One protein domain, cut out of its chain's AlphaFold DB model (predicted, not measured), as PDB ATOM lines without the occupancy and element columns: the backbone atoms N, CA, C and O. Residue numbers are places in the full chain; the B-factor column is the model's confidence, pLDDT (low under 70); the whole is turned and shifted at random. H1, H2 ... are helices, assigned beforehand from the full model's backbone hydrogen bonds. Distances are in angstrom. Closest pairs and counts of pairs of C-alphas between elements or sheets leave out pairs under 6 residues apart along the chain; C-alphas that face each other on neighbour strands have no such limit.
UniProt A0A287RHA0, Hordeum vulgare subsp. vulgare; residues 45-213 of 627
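AT A GLANCE: This is residues 45 to 213 of the 627 residues of a protein of Hordeum vulgare subsp. vulgare (UniProt A0A287RHA0). One helix, H6, runs through the middle of the domain, and H2, H3, H4 and H7 pack round it, mostly crossed; H1 packs on H3, and H5 packs on H7 well away from the middle. The printed part has 169 residues, with seven named helices, H1 to H7 in order, and no named strand; the class is all helix, and 99 residues are in the helices. The whole is compact, with a radius of gyration of the C-alphas of 15.9 A, and rounded, with spans of 48 by 40 by 32 A.

IN THESE COORDINATES: H1, residues 45 to 53, begins at C-alpha 45, (-4.199, -36.943, 26.725). H2 is residues 73 to 81. H3, the longest helix, is residues 85 to 107 and measures 32.3 A from first to last C-alpha. H4 is residues 119 to 129 and H5 residues 131 to 140. H6, residues 153 to 170, is 25.9 A long and begins at (10.162, -34.769, 13.978). H7, residues 178 to 196, is 26.0 A long and ends at C-alpha 196, (19.166, -26.587, 16.486).

HOW THE PARTS SIT: H6 is the hub, touching five helices. H1 and H6 only just touch, with 3 pairs of C-alphas within 8 A, the closest those of Ala 52 and Arg 155 at 7.5 A. H2 touches H6 at a steep tilt of 60 degrees, the closest C-alphas being those of Met 74 and Gly 162, 6.6 A apart. H3 touches H6 with residues 87 to 95 alone, closest at Gln 91 and Leu 165, whose C-alphas are 6.4 A apart. H4 touches H6 at a shallow tilt of 31 degrees, the same way, closest at the C-alphas of Pro 119 and Thr 154, 5.2 A. H6 and H7 form a helical hairpin, opposite ways at 43 degrees, closest at the C-alphas of Ser 164 and Tyr 185, 6.6 A. H1 touches H3, closest at the C-alphas of Gln 45 and Ala 100, 5.1 A. H5 touches H7, about perpendicular at 84 degrees, closest at the C-alphas of Tyr 133 and Cys 182, 5.3 A. H5 and H6 are apart. In H1 to H7 every O i to N i+4 pair is within hydrogen-bond range.

THE WHOLE: The C-alphas farthest apart, those of Ala 111 and Arg 208, are 50.0 A apart. The printed part has no cut. The links H1 to H2, H3 to H4 and H5 to H6 are long. Residues 172 to 177 stand free. The mean pLDDT of the printed part is 78.0, and 42 residues are under 70, among them residues 61 to 70 and 198 to 212.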
ATOM      1  N   GLN A  45      -4.548 -37.789  27.869       77.62
ATOM      2  CA  GLN A  45      -4.199 -36.943  26.725       77.62
ATOM      3  C   GLN A  45      -3.461 -35.662  27.142       77.62
ATOM      4  O   GLN A  45      -2.495 -35.256  26.501       77.62
ATOM      5  N   VAL A  46      -3.872 -35.043  28.254       79.19
ATOM      6  CA  VAL A  46      -3.184 -33.873  28.824       79.19
ATOM      7  C   VAL A  46      -1.814 -34.280  29.366       79.19
ATOM      8  O   VAL A  46      -0.856 -33.522  29.233       79.19
ATOM      9  N   ARG A  47      -1.690 -35.486  29.941       79.00
ATOM     10  CA  ARG A  47      -0.397 -36.032  30.382       79.00
ATOM     11  C   ARG A  47       0.533 -36.324  29.208       79.00
ATOM     12  O   ARG A  47       1.693 -35.940  29.286       79.00
ATOM     13  N   ALA A  48       0.022 -36.919  28.133       80.69
ATOM     14  CA  ALA A  48       0.775 -37.186  26.911       80.69
ATOM     15  C   ALA A  48       1.287 -35.888  26.260       80.69
ATOM     16  O   ALA A  48       2.474 -35.770  25.958       80.69
ATOM     17  N   ALA A  49       0.426 -34.872  26.131       82.25
ATOM     18  CA  ALA A  49       0.817 -33.562  25.611       82.25
ATOM     19  C   ALA A  49       1.830 -32.846  26.528       82.25
ATOM     20  O   ALA A  49       2.802 -32.268  26.047       82.25
ATOM     21  N   ALA A  50       1.648 -32.915  27.851       82.50
ATOM     22  CA  ALA A  50       2.591 -32.337  28.807       82.50
ATOM     23  C   ALA A  50       3.947 -33.060  28.808       82.50
ATOM     24  O   ALA A  50       4.976 -32.410  28.968       82.50
ATOM     25  N   ALA A  51       3.961 -34.382  28.625       81.62
ATOM     26  CA  ALA A  51       5.186 -35.163  28.490       81.62
ATOM     27  C   ALA A  51       5.943 -34.785  27.209       81.62
ATOM     28  O   ALA A  51       7.142 -34.534  27.269       81.62
ATOM     29  N   ALA A  52       5.237 -34.635  26.083       83.31
ATOM     30  CA  ALA A  52       5.834 -34.197  24.821       83.31
ATOM     31  C   ALA A  52       6.452 -32.789  24.913       83.31
ATOM     32  O   ALA A  52       7.525 -32.552  24.364       83.31
ATOM     33  N   LEU A  53       5.824 -31.864  25.648       83.50
ATOM     34  CA  LEU A  53       6.380 -30.524  25.883       83.50
ATOM     35  C   LEU A  53       7.593 -30.520  26.823       83.50
ATOM     36  O   LEU A  53       8.393 -29.594  26.763       83.50
ATOM     37  N   ARG A  54       7.747 -31.531  27.683       83.38
ATOM     38  CA  ARG A  54       8.898 -31.670  28.590       83.38
ATOM     39  C   ARG A  54      10.088 -32.392  27.962       83.38
ATOM     40  O   ARG A  54      11.108 -32.519  28.626       83.38
ATOM     41  N   ALA A  55       9.980 -32.842  26.711       79.25
ATOM     42  CA  ALA A  55      11.047 -33.529  25.985       79.25
ATOM     43  C   ALA A  55      12.169 -32.559  25.557       79.25
ATOM     44  O   ALA A  55      12.391 -32.311  24.370       79.25
ATOM     45  N   VAL A  56      12.852 -31.969  26.541       70.25
ATOM     46  CA  VAL A  56      13.956 -31.017  26.348       70.25
ATOM     47  C   VAL A  56      15.322 -31.720  26.339       70.25
ATOM     48  O   VAL A  56      16.338 -31.114  26.001       70.25
ATOM     49  N   ASP A  57      15.349 -33.017  26.644       64.50
ATOM     50  CA  ASP A  57      16.567 -33.822  26.703       64.50
ATOM     51  C   ASP A  57      17.340 -33.775  25.370       64.50
ATOM     52  O   ASP A  57      16.787 -33.947  24.279       64.50
ATOM     53  N   GLY A  58      18.640 -33.477  25.449       63.50
ATOM     54  CA  GLY A  58      19.524 -33.344  24.285       63.50
ATOM     55  C   GLY A  58      19.503 -31.980  23.579       63.50
ATOM     56  O   GLY A  58      20.266 -31.796  22.633       63.50
ATOM     57  N   LEU A  59      18.687 -31.008  24.017       71.75
ATOM     58  CA  LEU A  59      18.803 -29.622  23.544       71.75
ATOM     59  C   LEU A  59      19.950 -28.892  24.252       71.75
ATOM     60  O   LEU A  59      20.194 -29.066  25.446       71.75
ATOM     61  N   ARG A  60      20.651 -28.027  23.511       70.38
ATOM     62  CA  ARG A  60      21.727 -27.198  24.066       70.38
ATOM     63  C   ARG A  60      21.162 -26.266  25.152       70.38
ATOM     64  O   ARG A  60      20.143 -25.615  24.900       70.38
ATOM     65  N   PRO A  61      21.819 -26.148  26.322       65.62
ATOM     66  CA  PRO A  61      21.387 -25.214  27.348       65.62
ATOM     67  C   PRO A  61      21.593 -23.758  26.893       65.62
ATOM     68  O   PRO A  61      22.551 -23.466  26.162       65.62
ATOM     69  N   PRO A  62      20.722 -22.831  27.326       66.44
ATOM     70  CA  PRO A  62      20.908 -21.414  27.118       66.44
ATOM     71  C   PRO A  62      22.205 -20.958  27.797       66.44
ATOM     72  O   PRO A  62      22.523 -21.403  28.899       66.44
ATOM     73  N   PRO A  63      22.957 -20.055  27.162       59.25
ATOM     74  CA  PRO A  63      24.267 -19.630  27.645       59.25
ATOM     75  C   PRO A  63      24.289 -18.865  28.989       59.25
ATOM     76  O   PRO A  63      25.344 -18.870  29.609       59.25
ATOM     77  N   ASP A  64      23.183 -18.261  29.458       55.28
ATOM     78  CA  ASP A  64      23.144 -17.474  30.721       55.28
ATOM     79  C   ASP A  64      22.306 -18.084  31.852       55.28
ATOM     80  O   ASP A  64      22.314 -17.587  32.979       55.28
ATOM     81  N   SER A  65      21.573 -19.162  31.586       57.72
ATOM     82  CA  SER A  65      20.799 -19.858  32.609       57.72
ATOM     83  C   SER A  65      20.707 -21.335  32.241       57.72
ATOM     84  O   SER A  65      20.056 -21.653  31.238       57.72
ATOM     85  N   PRO A  66      21.329 -22.252  33.006       60.41
ATOM     86  CA  PRO A  66      21.083 -23.671  32.799       60.41
ATOM     87  C   PRO A  66      19.586 -23.928  32.980       60.41
ATOM     88  O   PRO A  66      18.978 -23.369  33.899       60.41
ATOM     89  N   LEU A  67      18.999 -24.745  32.096       60.66
ATOM     90  CA  LEU A  67      17.596 -25.117  32.238       60.66
ATOM     91  C   LEU A  67      17.377 -25.711  33.629       60.66
ATOM     92  O   LEU A  67      18.094 -26.625  34.044       60.66
ATOM     93  N   ARG A  68      16.396 -25.186  34.357       59.47
ATOM     94  CA  ARG A  68      16.030 -25.716  35.672       59.47
ATOM     95  C   ARG A  68      15.250 -27.015  35.507       59.47
ATOM     96  O   ARG A  68      14.504 -27.203  34.547       59.47
ATOM     97  N   THR A  69      15.372 -27.907  36.487       54.62
ATOM     98  CA  THR A  69      14.636 -29.173  36.531       54.62
ATOM     99  C   THR A  69      13.126 -28.914  36.436       54.62
ATOM    100  O   THR A  69      12.533 -28.339  37.348       54.62
ATOM    101  N   GLY A  70      12.501 -29.327  35.327       61.97
ATOM    102  CA  GLY A  70      11.065 -29.146  35.069       61.97
ATOM    103  C   GLY A  70      10.684 -28.037  34.079       61.97
ATOM    104  O   GLY A  70       9.486 -27.823  33.881       61.97
ATOM    105  N   GLU A  71      11.655 -27.358  33.462       72.00
ATOM    106  CA  GLU A  71      11.418 -26.435  32.342       72.00
ATOM    107  C   GLU A  71      11.042 -27.190  31.058       72.00
ATOM    108  O   GLU A  71      11.471 -28.321  30.827       72.00
ATOM    109  N   ASP A  72      10.174 -26.582  30.249       82.88
ATOM    110  CA  ASP A  72       9.619 -27.187  29.036       82.88
ATOM    111  C   ASP A  72      10.147 -26.534  27.747       82.88
ATOM    112  O   ASP A  72      10.896 -25.557  27.777       82.88
ATOM    113  N   LEU A  73       9.755 -27.062  26.582       84.12
ATOM    114  CA  LEU A  73      10.169 -26.530  25.274       84.12
ATOM    115  C   LEU A  73       9.835 -25.033  25.100       84.12
ATOM    116  O   LEU A  73      10.534 -24.330  24.372       84.12
ATOM    117  N   MET A  74       8.786 -24.531  25.764       85.12
ATOM    118  CA  MET A  74       8.399 -23.117  25.697       85.12
ATOM    119  C   MET A  74       9.326 -22.242  26.544       85.12
ATOM    120  O   MET A  74       9.692 -21.158  26.098       85.12
ATOM    121  N   ASP A  75       9.729 -22.712  27.732       82.94
ATOM    122  CA  ASP A  75      10.743 -22.035  28.555       82.94
ATOM    123  C   ASP A  75      12.092 -21.988  27.821       82.94
ATOM    124  O   ASP A  75      12.754 -20.950  27.814       82.94
ATOM    125  N   TRP A  76      12.454 -23.072  27.124       83.19
ATOM    126  CA  TRP A  76      13.651 -23.125  26.282       83.19
ATOM    127  C   TRP A  76      13.601 -22.087  25.147       83.19
ATOM    128  O   TRP A  76      14.536 -21.300  24.992       83.19
ATOM    129  N   LEU A  77      12.491 -22.009  24.400       82.88
ATOM    130  CA  LEU A  77      12.294 -20.983  23.362       82.88
ATOM    131  C   LEU A  77      12.386 -19.567  23.942       82.88
ATOM    132  O   LEU A  77      13.018 -18.695  23.350       82.88
ATOM    133  N   GLY A  78      11.783 -19.349  25.108       78.56
ATOM    134  CA  GLY A  78      11.850 -18.098  25.851       78.56
ATOM    135  C   GLY A  78      13.253 -17.652  26.193       78.56
ATOM    136  O   GLY A  78      13.611 -16.508  25.932       78.56
ATOM    137  N   ALA A  79      14.041 -18.562  26.761       77.06
ATOM    138  CA  ALA A  79      15.405 -18.290  27.189       77.06
ATOM    139  C   ALA A  79      16.334 -17.984  26.005       77.06
ATOM    140  O   ALA A  79      17.217 -17.136  26.119       77.06
ATOM    141  N   PHE A  80      16.128 -18.642  24.860       76.06
ATOM    142  CA  PHE A  80      16.928 -18.395  23.661       76.06
ATOM    143  C   PHE A  80      16.499 -17.154  22.888       76.06
ATOM    144  O   PHE A  80      17.376 -16.472  22.376       76.06
ATOM    145  N   LEU A  81      15.197 -16.875  22.769       78.50
ATOM    146  CA  LEU A  81      14.675 -15.821  21.888       78.50
ATOM    147  C   LEU A  81      14.267 -14.535  22.629       78.50
ATOM    148  O   LEU A  81      14.192 -13.484  22.002       78.50
ATOM    149  N   GLY A  82      14.047 -14.583  23.947       79.81
ATOM    150  CA  GLY A  82      13.736 -13.413  24.779       79.81
ATOM    151  C   GLY A  82      12.265 -12.973  24.758       79.81
ATOM    152  O   GLY A  82      11.991 -11.772  24.711       79.81
ATOM    153  N   PHE A  83      11.322 -13.922  24.771       85.56
ATOM    154  CA  PHE A  83       9.873 -13.655  24.836       85.56
ATOM    155  C   PHE A  83       9.387 -13.286  26.248       85.56
ATOM    156  O   PHE A  83       9.983 -13.685  27.252       85.56
ATOM    157  N   HIS A  84       8.247 -12.592  26.345       86.69
ATOM    158  CA  HIS A  84       7.650 -12.218  27.638       86.69
ATOM    159  C   HIS A  84       7.191 -13.452  28.447       86.69
ATOM    160  O   HIS A  84       6.539 -14.363  27.933       86.69
ATOM    161  N   ARG A  85       7.462 -13.491  29.761       84.38
ATOM    162  CA  ARG A  85       7.212 -14.682  30.613       84.38
ATOM    163  C   ARG A  85       5.744 -15.099  30.714       84.38
ATOM    164  O   ARG A  85       5.412 -16.278  30.584       84.38
ATOM    165  N   ASP A  86       4.850 -14.146  30.939       87.69
ATOM    166  CA  ASP A  86       3.402 -14.379  30.958       87.69
ATOM    167  C   ASP A  86       2.850 -14.790  29.592       87.69
ATOM    168  O   ASP A  86       1.945 -15.627  29.526       87.69
ATOM    169  N   ASN A  87       3.437 -14.274  28.506       89.50
ATOM    170  CA  ASN A  87       3.101 -14.688  27.154       89.50
ATOM    171  C   ASN A  87       3.365 -16.194  26.979       89.50
ATOM    172  O   ASN A  87       2.465 -16.954  26.616       89.50
ATOM    173  N   MET A  88       4.557 -16.649  27.372       88.12
ATOM    174  CA  MET A  88       4.914 -18.068  27.343       88.12
ATOM    175  C   MET A  88       3.994 -18.930  28.200       88.12
ATOM    176  O   MET A  88       3.511 -19.962  27.738       88.12
ATOM    177  N   ARG A  89       3.684 -18.500  29.428       87.31
ATOM    178  CA  ARG A  89       2.760 -19.226  30.316       87.31
ATOM    179  C   ARG A  89       1.368 -19.376  29.704       87.31
ATOM    180  O   ARG A  89       0.735 -20.418  29.889       87.31
ATOM    181  N   ASN A  90       0.885 -18.353  29.002       90.50
ATOM    182  CA  ASN A  90      -0.412 -18.386  28.340       90.50
ATOM    183  C   ASN A  90      -0.386 -19.299  27.103       90.50
ATOM    184  O   ASN A  90      -1.199 -20.218  26.996       90.50
ATOM    185  N   GLN A  91       0.601 -19.121  26.217       92.00
ATOM    186  CA  GLN A  91       0.725 -19.933  25.003       92.00
ATOM    187  C   GLN A  91       1.044 -21.398  25.296       92.00
ATOM    188  O   GLN A  91       0.539 -22.273  24.602       92.00
ATOM    189  N   ARG A  92       1.771 -21.700  26.378       89.69
ATOM    190  CA  ARG A  92       1.954 -23.068  26.885       89.69
ATOM    191  C   ARG A  92       0.618 -23.741  27.170       89.69
ATOM    192  O   ARG A  92       0.378 -24.852  26.707       89.69
ATOM    193  N   LYS A  93      -0.260 -23.082  27.936       88.44
ATOM    194  CA  LYS A  93      -1.594 -23.620  28.249       88.44
ATOM    195  C   LYS A  93      -2.423 -23.784  26.981       88.44
ATOM    196  O   LYS A  93      -3.098 -24.797  26.830       88.44
ATOM    197  N   HIS A  94      -2.354 -22.813  26.074       91.31
ATOM    198  CA  HIS A  94      -3.070 -22.865  24.807       91.31
ATOM    199  C   HIS A  94      -2.614 -24.044  23.934       91.31
ATOM    200  O   HIS A  94      -3.444 -24.850  23.520       91.31
ATOM    201  N   LEU A  95      -1.304 -24.202  23.731       91.50
ATOM    202  CA  LEU A  95      -0.717 -25.306  22.973       91.50
ATOM    203  C   LEU A  95      -1.044 -26.661  23.612       91.50
ATOM    204  O   LEU A  95      -1.462 -27.580  22.913       91.50
ATOM    205  N   LEU A  96      -0.942 -26.769  24.941       89.38
ATOM    206  CA  LEU A  96      -1.319 -27.975  25.680       89.38
ATOM    207  C   LEU A  96      -2.784 -28.365  25.425       89.38
ATOM    208  O   LEU A  96      -3.072 -29.536  25.188       89.38
ATOM    209  N   LEU A  97      -3.703 -27.394  25.448       88.69
ATOM    210  CA  LEU A  97      -5.123 -27.625  25.171       88.69
ATOM    211  C   LEU A  97      -5.365 -28.023  23.712       88.69
ATOM    212  O   LEU A  97      -6.152 -28.932  23.463       88.69
ATOM    213  N   LEU A  98      -4.691 -27.387  22.750       90.56
ATOM    214  CA  LEU A  98      -4.801 -27.741  21.331       90.56
ATOM    215  C   LEU A  98      -4.349 -29.182  21.075       90.56
ATOM    216  O   LEU A  98      -5.061 -29.937  20.414       90.56
ATOM    217  N   LEU A  99      -3.206 -29.572  21.643       89.69
ATOM    218  CA  LEU A  99      -2.663 -30.923  21.522       89.69
ATOM    219  C   LEU A  99      -3.553 -31.954  22.217       89.69
ATOM    220  O   LEU A  99      -3.880 -32.970  21.614       89.69
ATOM    221  N   ALA A 100      -4.002 -31.681  23.445       84.62
ATOM    222  CA  ALA A 100      -4.895 -32.580  24.170       84.62
ATOM    223  C   ALA A 100      -6.234 -32.760  23.438       84.62
ATOM    224  O   ALA A 100      -6.713 -33.883  23.301       84.62
ATOM    225  N   ASN A 101      -6.810 -31.675  22.909       87.44
ATOM    226  CA  ASN A 101      -8.046 -31.723  22.130       87.44
ATOM    227  C   ASN A 101      -7.883 -32.509  20.830       87.44
ATOM    228  O   ASN A 101      -8.761 -33.292  20.478       87.44
ATOM    229  N   ALA A 102      -6.774 -32.320  20.115       85.38
ATOM    230  CA  ALA A 102      -6.496 -33.083  18.905       85.38
ATOM    231  C   ALA A 102      -6.239 -34.567  19.217       85.38
ATOM    232  O   ALA A 102      -6.765 -35.431  18.522       85.38
ATOM    233  N   GLN A 103      -5.529 -34.871  20.307       83.00
ATOM    234  CA  GLN A 103      -5.280 -36.241  20.766       83.00
ATOM    235  C   GLN A 103      -6.574 -36.949  21.166       83.00
ATOM    236  O   GLN A 103      -6.759 -38.104  20.802       83.00
ATOM    237  N   MET A 104      -7.505 -36.265  21.839       79.56
ATOM    238  CA  MET A 104      -8.815 -36.844  22.167       79.56
ATOM    239  C   MET A 104      -9.590 -37.293  20.921       79.56
ATOM    240  O   MET A 104     -10.264 -38.312  20.985       79.56
ATOM    241  N   ARG A 105      -9.453 -36.583  19.795       77.56
ATOM    242  CA  ARG A 105     -10.122 -36.924  18.524       77.56
ATOM    243  C   ARG A 105      -9.488 -38.102  17.783       77.56
ATOM    244  O   ARG A 105     -10.129 -38.670  16.914       77.56
ATOM    245  N   VAL A 106      -8.227 -38.426  18.072       74.50
ATOM    246  CA  VAL A 106      -7.487 -39.528  17.426       74.50
ATOM    247  C   VAL A 106      -7.501 -40.782  18.302       74.50
ATOM    248  O   VAL A 106      -7.601 -41.901  17.800       74.50
ATOM    249  N   SER A 107      -7.437 -40.608  19.625       61.22
ATOM    250  CA  SER A 107      -7.498 -41.697  20.605       61.22
ATOM    251  C   SER A 107      -8.885 -42.330  20.734       61.22
ATOM    252  O   SER A 107      -8.963 -43.458  21.203       61.22
ATOM    253  N   SER A 108      -9.963 -41.663  20.308       57.09
ATOM    254  CA  SER A 108     -11.276 -42.306  20.137       57.09
ATOM    255  C   SER A 108     -11.276 -43.345  19.009       57.09
ATOM    256  O   SER A 108     -12.053 -44.288  19.052       57.09
ATOM    257  N   SER A 109     -10.368 -43.214  18.034       52.66
ATOM    258  CA  SER A 109     -10.330 -44.041  16.818       52.66
ATOM    259  C   SER A 109      -9.149 -45.020  16.747       52.66
ATOM    260  O   SER A 109      -9.057 -45.786  15.792       52.66
ATOM    261  N   SER A 110      -8.212 -45.007  17.705       50.16
ATOM    262  CA  SER A 110      -7.007 -45.852  17.657       50.16
ATOM    263  C   SER A 110      -6.591 -46.391  19.031       50.16
ATOM    264  O   SER A 110      -6.453 -45.643  19.997       50.16
ATOM    265  N   ALA A 111      -6.331 -47.702  19.100       48.06
ATOM    266  CA  ALA A 111      -5.871 -48.447  20.280       48.06
ATOM    267  C   ALA A 111      -4.379 -48.199  20.622       48.06
ATOM    268  O   ALA A 111      -3.623 -49.125  20.907       48.06
ATOM    269  N   GLY A 112      -3.919 -46.947  20.530       53.31
ATOM    270  CA  GLY A 112      -2.546 -46.556  20.853       53.31
ATOM    271  C   GLY A 112      -2.308 -46.395  22.359       53.31
ATOM    272  O   GLY A 112      -3.233 -46.120  23.122       53.31
ATOM    273  N   SER A 113      -1.048 -46.528  22.794       55.56
ATOM    274  CA  SER A 113      -0.644 -46.320  24.194       55.56
ATOM    275  C   SER A 113      -1.088 -44.931  24.694       55.56
ATOM    276  O   SER A 113      -0.631 -43.920  24.157       55.56
ATOM    277  N   PRO A 114      -1.930 -44.833  25.742       58.50
ATOM    278  CA  PRO A 114      -2.539 -43.576  26.198       58.50
ATOM    279  C   PRO A 114      -1.552 -42.581  26.843       58.50
ATOM    280  O   PRO A 114      -1.973 -41.547  27.365       58.50
ATOM    281  N   GLY A 115      -0.253 -42.898  26.865       63.59
ATOM    282  CA  GLY A 115       0.790 -42.113  27.527       63.59
ATOM    283  C   GLY A 115       1.644 -41.224  26.618       63.59
ATOM    284  O   GLY A 115       2.324 -40.345  27.146       63.59
ATOM    285  N   ALA A 116       1.621 -41.412  25.293       75.56
ATOM    286  CA  ALA A 116       2.481 -40.688  24.349       75.56
ATOM    287  C   ALA A 116       1.664 -39.899  23.312       75.56
ATOM    288  O   ALA A 116       0.596 -40.337  22.888       75.56
ATOM    289  N   LEU A 117       2.159 -38.719  22.927       81.19
ATOM    290  CA  LEU A 117       1.534 -37.877  21.902       81.19
ATOM    291  C   LEU A 117       1.770 -38.488  20.512       81.19
ATOM    292  O   LEU A 117       2.912 -38.798  20.176       81.19
ATOM    293  N   ASP A 118       0.721 -38.601  19.693       82.50
ATOM    294  CA  ASP A 118       0.865 -39.039  18.298       82.50
ATOM    295  C   ASP A 118       1.641 -37.976  17.481       82.50
ATOM    296  O   ASP A 118       1.187 -36.827  17.381       82.50
ATOM    297  N   PRO A 119       2.785 -38.322  16.852       83.25
ATOM    298  CA  PRO A 119       3.550 -37.418  15.989       83.25
ATOM    299  C   PRO A 119       2.723 -36.741  14.886       83.25
ATOM    300  O   PRO A 119       2.993 -35.597  14.515       83.25
ATOM    301  N   ARG A 120       1.688 -37.418  14.367       84.56
ATOM    302  CA  ARG A 120       0.809 -36.888  13.310       84.56
ATOM    303  C   ARG A 120       0.059 -35.638  13.759       84.56
ATOM    304  O   ARG A 120      -0.216 -34.761  12.941       84.56
ATOM    305  N   ILE A 121      -0.242 -35.529  15.051       87.19
ATOM    306  CA  ILE A 121      -0.978 -34.398  15.625       87.19
ATOM    307  C   ILE A 121      -0.106 -33.151  15.670       87.19
ATOM    308  O   ILE A 121      -0.558 -32.080  15.266       87.19
ATOM    309  N   ALA A 122       1.146 -33.289  16.119       86.75
ATOM    310  CA  ALA A 122       2.100 -32.182  16.126       86.75
ATOM    311  C   ALA A 122       2.332 -31.655  14.700       86.75
ATOM    312  O   ALA A 122       2.267 -30.446  14.467       86.75
ATOM    313  N   ARG A 123       2.485 -32.567  13.732       87.12
ATOM    314  CA  ARG A 123       2.627 -32.226  12.312       87.12
ATOM    315  C   ARG A 123       1.398 -31.519  11.746       87.12
ATOM    316  O   ARG A 123       1.532 -30.446  11.166       87.12
ATOM    317  N   SER A 124       0.204 -32.077  11.955       87.88
ATOM    318  CA  SER A 124      -1.053 -31.493  11.472       87.88
ATOM    319  C   SER A 124      -1.302 -30.103  12.065       87.88
ATOM    320  O   SER A 124      -1.721 -29.185  11.357       87.88
ATOM    321  N   LEU A 125      -0.996 -29.914  13.354       90.00
ATOM    322  CA  LEU A 125      -1.114 -28.615  14.007       90.00
ATOM    323  C   LEU A 125      -0.146 -27.591  13.397       90.00
ATOM    324  O   LEU A 125      -0.559 -26.466  13.107       90.00
ATOM    325  N   ARG A 126       1.108 -27.989  13.155       90.38
ATOM    326  CA  ARG A 126       2.103 -27.141  12.496       90.38
ATOM    327  C   ARG A 126       1.664 -26.753  11.087       90.38
ATOM    328  O   ARG A 126       1.683 -25.574  10.755       90.38
ATOM    329  N   GLU A 127       1.269 -27.719  10.264       88.94
ATOM    330  CA  GLU A 127       0.807 -27.478   8.889       88.94
ATOM    331  C   GLU A 127      -0.395 -26.532   8.858       88.94
ATOM    332  O   GLU A 127      -0.448 -25.618   8.036       88.94
ATOM    333  N   LYS A 128      -1.326 -26.689   9.807       90.12
ATOM    334  CA  LYS A 128      -2.501 -25.824   9.919       90.12
ATOM    335  C   LYS A 128      -2.146 -24.392  10.324       90.12
ATOM    336  O   LYS A 128      -2.671 -23.457   9.725       90.12
ATOM    337  N   LEU A 129      -1.282 -24.201  11.322       90.44
ATOM    338  CA  LEU A 129      -0.896 -22.860  11.785       90.44
ATOM    339  C   LEU A 129       0.056 -22.153  10.812       90.44
ATOM    340  O   LEU A 129      -0.046 -20.943  10.622       90.44
ATOM    341  N   LEU A 130       0.947 -22.895  10.153       90.69
ATOM    342  CA  LEU A 130       1.942 -22.356   9.223       90.69
ATOM    343  C   LEU A 130       1.488 -22.376   7.756       90.69
ATOM    344  O   LEU A 130       2.282 -22.057   6.867       90.69
ATOM    345  N   GLY A 131       0.226 -22.715   7.476       88.00
ATOM    346  CA  GLY A 131      -0.319 -22.730   6.115       88.00
ATOM    347  C   GLY A 131      -0.207 -21.366   5.425       88.00
ATOM    348  O   GLY A 131       0.260 -21.274   4.286       88.00
ATOM    349  N   ASN A 132      -0.528 -20.291   6.153       88.00
ATOM    350  CA  ASN A 132      -0.384 -18.917   5.661       88.00
ATOM    351  C   ASN A 132       1.085 -18.547   5.421       88.00
ATOM    352  O   ASN A 132       1.412 -17.969   4.390       88.00
ATOM    353  N   TYR A 133       1.977 -18.940   6.333       90.50
ATOM    354  CA  TYR A 133       3.415 -18.705   6.202       90.50
ATOM    355  C   TYR A 133       4.014 -19.432   4.990       90.50
ATOM    356  O   TYR A 133       4.802 -18.855   4.244       90.50
ATOM    357  N   THR A 134       3.606 -20.679   4.754       88.00
ATOM    358  CA  THR A 134       4.058 -21.477   3.605       88.00
ATOM    359  C   THR A 134       3.580 -20.859   2.293       88.00
ATOM    360  O   THR A 134       4.349 -20.742   1.339       88.00
ATOM    361  N   SER A 135       2.329 -20.389   2.274       85.00
ATOM    362  CA  SER A 135       1.753 -19.668   1.136       85.00
ATOM    363  C   SER A 135       2.503 -18.363   0.861       85.00
ATOM    364  O   SER A 135       2.890 -18.114  -0.280       85.00
ATOM    365  N   TRP A 136       2.803 -17.580   1.901       88.94
ATOM    366  CA  TRP A 136       3.586 -16.349   1.787       88.94
ATOM    367  C   TRP A 136       5.006 -16.621   1.271       88.94
ATOM    368  O   TRP A 136       5.439 -15.980   0.315       88.94
ATOM    369  N   CYS A 137       5.694 -17.640   1.803       87.81
ATOM    370  CA  CYS A 137       7.018 -18.054   1.326       87.81
ATOM    371  C   CYS A 137       7.002 -18.412  -0.167       87.81
ATOM    372  O   CYS A 137       7.858 -17.961  -0.928       87.81
ATOM    373  N   SER A 138       5.991 -19.173  -0.604       83.69
ATOM    374  CA  SER A 138       5.830 -19.543  -2.014       83.69
ATOM    375  C   SER A 138       5.585 -18.335  -2.924       83.69
ATOM    376  O   SER A 138       6.045 -18.321  -4.064       83.69
ATOM    377  N   PHE A 139       4.894 -17.311  -2.415       80.56
ATOM    378  CA  PHE A 139       4.574 -16.101  -3.162       80.56
ATOM    379  C   PHE A 139       5.791 -15.183  -3.318       80.56
ATOM    380  O   PHE A 139       6.067 -14.719  -4.425       80.56
ATOM    381  N   VAL A 140       6.533 -14.957  -2.230       82.19
ATOM    382  CA  VAL A 140       7.766 -14.151  -2.231       82.19
ATOM    383  C   VAL A 140       8.902 -14.878  -2.966       82.19
ATOM    384  O   VAL A 140       9.786 -14.241  -3.534       82.19
ATOM    385  N   GLY A 141       8.847 -16.213  -3.031       81.38
ATOM    386  CA  GLY A 141       9.833 -17.049  -3.713       81.38
ATOM    387  C   GLY A 141      11.001 -17.475  -2.821       81.38
ATOM    388  O   GLY A 141      12.078 -17.766  -3.337       81.38
ATOM    389  N   CYS A 142      10.803 -17.517  -1.499       83.25
ATOM    390  CA  CYS A 142      11.796 -17.983  -0.531       83.25
ATOM    391  C   CYS A 142      11.450 -19.388   0.003       83.25
ATOM    392  O   CYS A 142      10.271 -19.709   0.178       83.25
ATOM    393  N   PRO A 143      12.446 -20.245   0.295       84.88
ATOM    394  CA  PRO A 143      12.191 -21.551   0.892       84.88
ATOM    395  C   PRO A 143      11.708 -21.400   2.346       84.88
ATOM    396  O   PRO A 143      12.247 -20.576   3.087       84.88
ATOM    397  N   PRO A 144      10.715 -22.185   2.800       85.00
ATOM    398  CA  PRO A 144      10.285 -22.144   4.192       85.00
ATOM    399  C   PRO A 144      11.366 -22.729   5.112       85.00
ATOM    400  O   PRO A 144      11.812 -23.857   4.922       85.00
ATOM    401  N   ASN A 145      11.727 -22.005   6.176       83.00
ATOM    402  CA  ASN A 145      12.717 -22.444   7.180       83.00
ATOM    403  C   ASN A 145      12.203 -23.514   8.168       83.00
ATOM    404  O   ASN A 145      12.681 -23.612   9.293       83.00
ATOM    405  N   VAL A 146      11.211 -24.304   7.760       75.12
ATOM    406  CA  VAL A 146      10.562 -25.340   8.572       75.12
ATOM    407  C   VAL A 146      10.951 -26.692   7.972       75.12
ATOM    408  O   VAL A 146      10.156 -27.330   7.288       75.12
ATOM    409  N   SER A 147      12.216 -27.095   8.119       61.25
ATOM    410  CA  SER A 147      12.691 -28.377   7.578       61.25
ATOM    411  C   SER A 147      12.622 -29.477   8.637       61.25
ATOM    412  O   SER A 147      13.274 -29.373   9.673       61.25
ATOM    413  N   ALA A 148      11.868 -30.538   8.347       52.66
ATOM    414  CA  ALA A 148      11.631 -31.696   9.211       52.66
ATOM    415  C   ALA A 148      12.531 -32.900   8.850       52.66
ATOM    416  O   ALA A 148      12.040 -34.019   8.738       52.66
ATOM    417  N   ASN A 149      13.827 -32.669   8.611       50.25
ATOM    418  CA  ASN A 149      14.761 -33.732   8.199       50.25
ATOM    419  C   ASN A 149      15.570 -34.353   9.352       50.25
ATOM    420  O   ASN A 149      16.389 -35.230   9.093       50.25
ATOM    421  N   ASP A 150      15.334 -33.943  10.601       50.50
ATOM    422  CA  ASP A 150      16.020 -34.509  11.768       50.50
ATOM    423  C   ASP A 150      15.164 -35.579  12.465       50.50
ATOM    424  O   ASP A 150      13.933 -35.510  12.477       50.50
ATOM    425  N   ALA A 151      15.839 -36.566  13.065       49.81
ATOM    426  CA  ALA A 151      15.279 -37.800  13.628       49.81
ATOM    427  C   ALA A 151      14.196 -37.618  14.724       49.81
ATOM    428  O   ALA A 151      13.465 -38.564  15.002       49.81
ATOM    429  N   ASP A 152      14.023 -36.409  15.279       63.50
ATOM    430  CA  ASP A 152      12.981 -36.063  16.263       63.50
ATOM    431  C   ASP A 152      11.916 -35.113  15.685       63.50
ATOM    432  O   ASP A 152      11.760 -33.961  16.113       63.50
ATOM    433  N   THR A 153      11.139 -35.596  14.711       73.38
ATOM    434  CA  THR A 153      10.162 -34.769  13.978       73.38
ATOM    435  C   THR A 153       9.128 -34.104  14.889       73.38
ATOM    436  O   THR A 153       8.795 -32.941  14.697       73.38
ATOM    437  N   THR A 154       8.653 -34.804  15.926       82.06
ATOM    438  CA  THR A 154       7.601 -34.295  16.826       82.06
ATOM    439  C   THR A 154       8.075 -33.094  17.641       82.06
ATOM    440  O   THR A 154       7.333 -32.130  17.816       82.06
ATOM    441  N   ARG A 155       9.321 -33.120  18.122       84.88
ATOM    442  CA  ARG A 155       9.895 -32.028  18.919       84.88
ATOM    443  C   ARG A 155      10.119 -30.786  18.066       84.88
ATOM    444  O   ARG A 155       9.738 -29.693  18.477       84.88
ATOM    445  N   ALA A 156      10.687 -30.957  16.873       83.31
ATOM    446  CA  ALA A 156      10.849 -29.865  15.920       83.31
ATOM    447  C   ALA A 156       9.487 -29.259  15.540       83.31
ATOM    448  O   ALA A 156       9.318 -28.040  15.593       83.31
ATOM    449  N   ASP A 157       8.488 -30.102  15.252       87.19
ATOM    450  CA  ASP A 157       7.126 -29.665  14.938       87.19
ATOM    451  C   ASP A 157       6.535 -28.809  16.075       87.19
ATOM    452  O   ASP A 157       5.983 -27.734  15.819       87.19
ATOM    453  N   LEU A 158       6.705 -29.231  17.334       89.75
ATOM    454  CA  LEU A 158       6.255 -28.486  18.514       89.75
ATOM    455  C   LEU A 158       7.022 -27.177  18.732       89.75
ATOM    456  O   LEU A 158       6.396 -26.180  19.085       89.75
ATOM    457  N   LEU A 159       8.335 -27.142  18.489       89.75
ATOM    458  CA  LEU A 159       9.143 -25.923  18.609       89.75
ATOM    459  C   LEU A 159       8.730 -24.864  17.580       89.75
ATOM    460  O   LEU A 159       8.493 -23.715  17.946       89.75
ATOM    461  N   PHE A 160       8.568 -25.240  16.308       90.44
ATOM    462  CA  PHE A 160       8.120 -24.311  15.262       90.44
ATOM    463  C   PHE A 160       6.677 -23.833  15.483       90.44
ATOM    464  O   PHE A 160       6.366 -22.666  15.223       90.44
ATOM    465  N   THR A 161       5.812 -24.712  15.998       91.94
ATOM    466  CA  THR A 161       4.435 -24.387  16.403       91.94
ATOM    467  C   THR A 161       4.433 -23.418  17.586       91.94
ATOM    468  O   THR A 161       3.788 -22.371  17.531       91.94
ATOM    469  N   GLY A 162       5.203 -23.718  18.633       92.00
ATOM    470  CA  GLY A 162       5.365 -22.876  19.816       92.00
ATOM    471  C   GLY A 162       5.894 -21.492  19.455       92.00
ATOM    472  O   GLY A 162       5.316 -20.492  19.871       92.00
ATOM    473  N   LEU A 163       6.906 -21.428  18.587       92.00
ATOM    474  CA  LEU A 163       7.444 -20.177  18.064       92.00
ATOM    475  C   LEU A 163       6.365 -19.331  17.375       92.00
ATOM    476  O   LEU A 163       6.255 -18.141  17.658       92.00
ATOM    477  N   SER A 164       5.537 -19.928  16.508       92.88
ATOM    478  CA  SER A 164       4.477 -19.171  15.822       92.88
ATOM    479  C   SER A 164       3.448 -18.599  16.790       92.88
ATOM    480  O   SER A 164       3.027 -17.455  16.629       92.88
ATOM    481  N   LEU A 165       3.084 -19.360  17.827       93.75
ATOM    482  CA  LEU A 165       2.136 -18.921  18.844       93.75
ATOM    483  C   LEU A 165       2.713 -17.785  19.689       93.75
ATOM    484  O   LEU A 165       1.993 -16.832  19.968       93.75
ATOM    485  N   LEU A 166       4.000 -17.862  20.048       92.31
ATOM    486  CA  LEU A 166       4.702 -16.824  20.809       92.31
ATOM    487  C   LEU A 166       4.836 -15.517  20.025       92.31
ATOM    488  O   LEU A 166       4.561 -14.449  20.573       92.31
ATOM    489  N   VAL A 167       5.199 -15.595  18.741       91.94
ATOM    490  CA  VAL A 167       5.242 -14.423  17.852       91.94
ATOM    491  C   VAL A 167       3.845 -13.819  17.710       91.94
ATOM    492  O   VAL A 167       3.679 -12.614  17.882       91.94
ATOM    493  N   TRP A 168       2.822 -14.641  17.462       92.56
ATOM    494  CA  TRP A 168       1.433 -14.196  17.300       92.56
ATOM    495  C   TRP A 168       0.873 -13.450  18.521       92.56
ATOM    496  O   TRP A 168       0.081 -12.505  18.402       92.56
ATOM    497  N   SER A 169       1.233 -13.898  19.718       90.88
ATOM    498  CA  SER A 169       0.749 -13.316  20.961       90.88
ATOM    499  C   SER A 169       1.531 -12.082  21.395       90.88
ATOM    500  O   SER A 169       0.905 -11.145  21.886       90.88
ATOM    501  N   GLU A 170       2.848 -12.039  21.174       90.44
ATOM    502  CA  GLU A 170       3.669 -10.854  21.460       90.44
ATOM    503  C   GLU A 170       3.367  -9.719  20.472       90.44
ATOM    504  O   GLU A 170       3.267  -8.553  20.846       90.44
ATOM    505  N   ALA A 171       3.102 -10.072  19.214       91.38
ATOM    506  CA  ALA A 171       2.723  -9.153  18.152       91.38
ATOM    507  C   ALA A 171       1.211  -8.846  18.126       91.38
ATOM    508  O   ALA A 171       0.640  -8.625  17.058       91.38
ATOM    509  N   ALA A 172       0.539  -8.815  19.285       88.44
ATOM    510  CA  ALA A 172      -0.910  -8.595  19.368       88.44
ATOM    511  C   ALA A 172      -1.372  -7.324  18.629       88.44
ATOM    512  O   ALA A 172      -2.404  -7.344  17.956       88.44
ATOM    513  N   ASN A 173      -0.568  -6.259  18.686       88.50
ATOM    514  CA  ASN A 173      -0.834  -4.987  18.009       88.50
ATOM    515  C   ASN A 173      -0.636  -5.043  16.482       88.50
ATOM    516  O   ASN A 173      -1.080  -4.141  15.779       88.50
ATOM    517  N   LEU A 174       0.030  -6.081  15.964       90.25
ATOM    518  CA  LEU A 174       0.355  -6.262  14.544       90.25
ATOM    519  C   LEU A 174      -0.477  -7.373  13.881       90.25
ATOM    520  O   LEU A 174      -0.212  -7.733  12.739       90.25
ATOM    521  N   ARG A 175      -1.495  -7.928  14.556       89.50
ATOM    522  CA  ARG A 175      -2.302  -9.059  14.043       89.50
ATOM    523  C   ARG A 175      -3.012  -8.792  12.720       89.50
ATOM    524  O   ARG A 175      -3.309  -9.733  11.993       89.50
ATOM    525  N   PHE A 176      -3.262  -7.524  12.409       87.19
ATOM    526  CA  PHE A 176      -3.849  -7.098  11.138       87.19
ATOM    527  C   PHE A 176      -2.822  -6.980   9.997       87.19
ATOM    528  O   PHE A 176      -3.176  -6.550   8.907       87.19
ATOM    529  N   LEU A 177      -1.566  -7.386  10.229       90.75
ATOM    530  CA  LEU A 177      -0.489  -7.438   9.239       90.75
ATOM    531  C   LEU A 177       0.060  -8.877   9.118       90.75
ATOM    532  O   LEU A 177       1.169  -9.153   9.590       90.75
ATOM    533  N   PRO A 178      -0.707  -9.828   8.551       89.88
ATOM    534  CA  PRO A 178      -0.311 -11.236   8.520       89.88
ATOM    535  C   PRO A 178       1.041 -11.484   7.833       89.88
ATOM    536  O   PRO A 178       1.788 -12.369   8.243       89.88
ATOM    537  N   GLU A 179       1.392 -10.700   6.820       90.12
ATOM    538  CA  GLU A 179       2.612 -10.849   6.031       90.12
ATOM    539  C   GLU A 179       3.820 -10.264   6.759       90.12
ATOM    540  O   GLU A 179       4.899 -10.854   6.722       90.12
ATOM    541  N   CYS A 180       3.623  -9.188   7.528       91.06
ATOM    542  CA  CYS A 180       4.608  -8.721   8.505       91.06
ATOM    543  C   CYS A 180       4.910  -9.815   9.545       91.06
ATOM    544  O   CYS A 180       6.072 -10.101   9.838       91.06
ATOM    545  N   LEU A 181       3.873 -10.493  10.054       92.19
ATOM    546  CA  LEU A 181       4.053 -11.615  10.980       92.19
ATOM    547  C   LEU A 181       4.783 -12.791  10.324       92.19
ATOM    548  O   LEU A 181       5.643 -13.397  10.963       92.19
ATOM    549  N   CYS A 182       4.484 -13.097   9.058       92.31
ATOM    550  CA  CYS A 182       5.196 -14.129   8.302       92.31
ATOM    551  C   CYS A 182       6.678 -13.781   8.127       92.31
ATOM    552  O   CYS A 182       7.518 -14.664   8.291       92.31
ATOM    553  N   TYR A 183       7.006 -12.514   7.867       91.12
ATOM    554  CA  TYR A 183       8.384 -12.033   7.769       91.12
ATOM    555  C   TYR A 183       9.144 -12.172   9.097       91.12
ATOM    556  O   TYR A 183      10.231 -12.751   9.129       91.12
ATOM    557  N   ILE A 184       8.550 -11.717  10.207       90.81
ATOM    558  CA  ILE A 184       9.137 -11.865  11.549       90.81
ATOM    559  C   ILE A 184       9.352 -13.349  11.866       90.81
ATOM    560  O   ILE A 184      10.447 -13.758  12.260       90.81
ATOM    561  N   TYR A 185       8.331 -14.177  11.634       92.50
ATOM    562  CA  TYR A 185       8.418 -15.616  11.850       92.50
ATOM    563  C   TYR A 185       9.492 -16.270  10.974       92.50
ATOM    564  O   TYR A 185      10.230 -17.113  11.471       92.50
ATOM    565  N   HIS A 186       9.631 -15.873   9.704       91.38
ATOM    566  CA  HIS A 186      10.618 -16.432   8.776       91.38
ATOM    567  C   HIS A 186      12.043 -16.332   9.324       91.38
ATOM    568  O   HIS A 186      12.790 -17.317   9.310       91.38
ATOM    569  N   HIS A 187      12.410 -15.150   9.820       87.94
ATOM    570  CA  HIS A 187      13.737 -14.900  10.361       87.94
ATOM    571  C   HIS A 187      13.947 -15.552  11.727       87.94
ATOM    572  O   HIS A 187      14.994 -16.158  11.954       87.94
ATOM    573  N   MET A 188      12.948 -15.513  12.611       87.62
ATOM    574  CA  MET A 188      13.040 -16.194  13.907       87.62
ATOM    575  C   MET A 188      13.101 -17.721  13.752       87.62
ATOM    576  O   MET A 188      13.834 -18.389  14.476       87.62
ATOM    577  N   ALA A 189      12.388 -18.286  12.774       88.81
ATOM    578  CA  ALA A 189      12.467 -19.704  12.432       88.81
ATOM    579  C   ALA A 189      13.846 -20.070  11.865       88.81
ATOM    580  O   ALA A 189      14.383 -21.125  12.192       88.81
ATOM    581  N   LEU A 190      14.453 -19.186  11.064       86.69
ATOM    582  CA  LEU A 190      15.821 -19.361  10.573       86.69
ATOM    583  C   LEU A 190      16.845 -19.355  11.718       86.69
ATOM    584  O   LEU A 190      17.781 -20.152  11.710       86.69
ATOM    585  N   GLU A 191      16.679 -18.475  12.704       82.06
ATOM    586  CA  GLU A 191      17.510 -18.460  13.912       82.06
ATOM    587  C   GLU A 191      17.331 -19.733  14.740       82.06
ATOM    588  O   GLU A 191      18.325 -20.369  15.087       82.06
ATOM    589  N   LEU A 192      16.086 -20.156  14.978       84.31
ATOM    590  CA  LEU A 192      15.780 -21.413  15.661       84.31
ATOM    591  C   LEU A 192      16.441 -22.606  14.958       84.31
ATOM    592  O   LEU A 192      17.086 -23.429  15.604       84.31
ATOM    593  N   HIS A 193      16.357 -22.667  13.629       82.75
ATOM    594  CA  HIS A 193      16.994 -23.712  12.830       82.75
ATOM    595  C   HIS A 193      18.521 -23.728  12.977       82.75
ATOM    596  O   HIS A 193      19.129 -24.788  13.117       82.75
ATOM    597  N   ARG A 194      19.163 -22.551  12.995       79.12
ATOM    598  CA  ARG A 194      20.614 -22.436  13.230       79.12
ATOM    599  C   ARG A 194      21.010 -22.883  14.636       79.12
ATOM    600  O   ARG A 194      22.037 -23.545  14.780       79.12
ATOM    601  N   ILE A 195      20.197 -22.554  15.645       77.94
ATOM    602  CA  ILE A 195      20.402 -22.980  17.038       77.94
ATOM    603  C   ILE A 195      20.331 -24.507  17.139       77.94
ATOM    604  O   ILE A 195      21.224 -25.113  17.729       77.94
ATOM    605  N   LEU A 196      19.327 -25.130  16.511       78.38
ATOM    606  CA  LEU A 196      19.166 -26.587  16.486       78.38
ATOM    607  C   LEU A 196      20.339 -27.296  15.787       78.38
ATOM    608  O   LEU A 196      20.794 -28.331  16.263       78.38
ATOM    609  N   LYS A 197      20.887 -26.709  14.715       76.50
ATOM    610  CA  LYS A 197      22.057 -27.239  13.987       76.50
ATOM    611  C   LYS A 197      23.414 -26.964  14.647       76.50
ATOM    612  O   LYS A 197      24.442 -27.359  14.104       76.50
ATOM    613  N   GLY A 198      23.454 -26.244  15.770       66.75
ATOM    614  CA  GLY A 198      24.701 -25.927  16.475       66.75
ATOM    615  C   GLY A 198      25.626 -24.924  15.765       66.75
ATOM    616  O   GLY A 198      26.746 -24.704  16.226       66.75
ATOM    617  N   SER A 199      25.182 -24.275  14.681       58.34
ATOM    618  CA  SER A 199      25.977 -23.296  13.924       58.34
ATOM    619  C   SER A 199      25.893 -21.914  14.587       58.34
ATOM    620  O   SER A 199      25.080 -21.066  14.226       58.34
ATOM    621  N   ALA A 200      26.705 -21.704  15.623       54.00
ATOM    622  CA  ALA A 200      26.688 -20.506  16.464       54.00
ATOM    623  C   ALA A 200      27.745 -19.453  16.071       54.00
ATOM    624  O   ALA A 200      28.402 -18.881  16.936       54.00
ATOM    625  N   THR A 201      27.898 -19.160  14.779       47.22
ATOM    626  CA  THR A 201      28.738 -18.045  14.304       47.22
ATOM    627  C   THR A 201      27.984 -17.177  13.298       47.22
ATOM    628  O   THR A 201      28.304 -17.164  12.116       47.22
ATOM    629  N   SER A 202      26.966 -16.440  13.759       41.25
ATOM    630  CA  SER A 202      26.690 -15.084  13.253       41.25
ATOM    631  C   SER A 202      25.801 -14.286  14.233       41.25
ATOM    632  O   SER A 202      24.858 -14.859  14.784       41.25
ATOM    633  N   PRO A 203      26.078 -12.989  14.493       48.81
ATOM    634  CA  PRO A 203      25.646 -12.278  15.693       48.81
ATOM    635  C   PRO A 203      24.625 -11.176  15.374       48.81
ATOM    636  O   PRO A 203      24.982 -10.001  15.352       48.81
ATOM    637  N   ALA A 204      23.364 -11.519  15.109       48.50
ATOM    638  CA  ALA A 204      22.452 -10.525  14.538       48.50
ATOM    639  C   ALA A 204      21.397  -9.991  15.532       48.50
ATOM    640  O   ALA A 204      21.443  -8.811  15.858       48.50
ATOM    641  N   VAL A 205      20.501 -10.808  16.105       47.53
ATOM    642  CA  VAL A 205      19.464 -10.280  17.035       47.53
ATOM    643  C   VAL A 205      19.737 -10.625  18.500       47.53
ATOM    644  O   VAL A 205      19.611  -9.773  19.381       47.53
ATOM    645  N   LEU A 206      20.206 -11.847  18.758       49.66
ATOM    646  CA  LEU A 206      20.371 -12.402  20.108       49.66
ATOM    647  C   LEU A 206      21.751 -12.211  20.744       49.66
ATOM    648  O   LEU A 206      21.904 -12.371  21.953       49.66
ATOM    649  N   ALA A 207      22.765 -11.829  19.965       45.50
ATOM    650  CA  ALA A 207      24.120 -11.628  20.486       45.50
ATOM    651  C   ALA A 207      24.290 -10.312  21.276       45.50
ATOM    652  O   ALA A 207      25.305 -10.127  21.936       45.50
ATOM    653  N   ARG A 208      23.315  -9.391  21.224       46.94
ATOM    654  CA  ARG A 208      23.443  -8.023  21.773       46.94
ATOM    655  C   ARG A 208      22.291  -7.577  22.681       46.94
ATOM    656  O   ARG A 208      22.117  -6.380  22.904       46.94
ATOM    657  N   GLY A 209      21.449  -8.488  23.167       47.84
ATOM    658  CA  GLY A 209      20.247  -8.115  23.922       47.84
ATOM    659  C   GLY A 209      19.601  -9.264  24.672       47.84
ATOM    660  O   GLY A 209      18.432  -9.551  24.446       47.84
ATOM    661  N   ARG A 210      20.356  -9.922  25.551       54.22
ATOM    662  CA  ARG A 210      19.821 -10.905  26.499       54.22
ATOM    663  C   ARG A 210      19.152 -10.187  27.671       54.22
ATOM    664  O   ARG A 210      19.726 -10.056  28.745       54.22
ATOM    665  N   GLY A 211      17.967  -9.645  27.417       58.78
ATOM    666  CA  GLY A 211      17.083  -9.084  28.434       58.78
ATOM    667  C   GLY A 211      15.680  -9.656  28.274       58.78
ATOM    668  O   GLY A 211      15.272  -9.981  27.156       58.78
ATOM    669  N   ASP A 212      14.947  -9.777  29.380       64.81
ATOM    670  CA  ASP A 212      13.520 -10.105  29.342       64.81
ATOM    671  C   ASP A 212      12.804  -9.135  28.374       64.81
ATOM    672  O   ASP A 212      13.028  -7.923  28.418       64.81
ATOM    673  N   ASN A 213      11.938  -9.659  27.497       77.19
ATOM    674  CA  ASN A 213      11.135  -8.896  26.519       77.19
ATOM    675  C   ASN A 213      11.923  -8.285  25.336       77.19
ATOM    676  O   ASN A 213      11.554  -7.229  24.798       77.19
TER     677      ASN A 213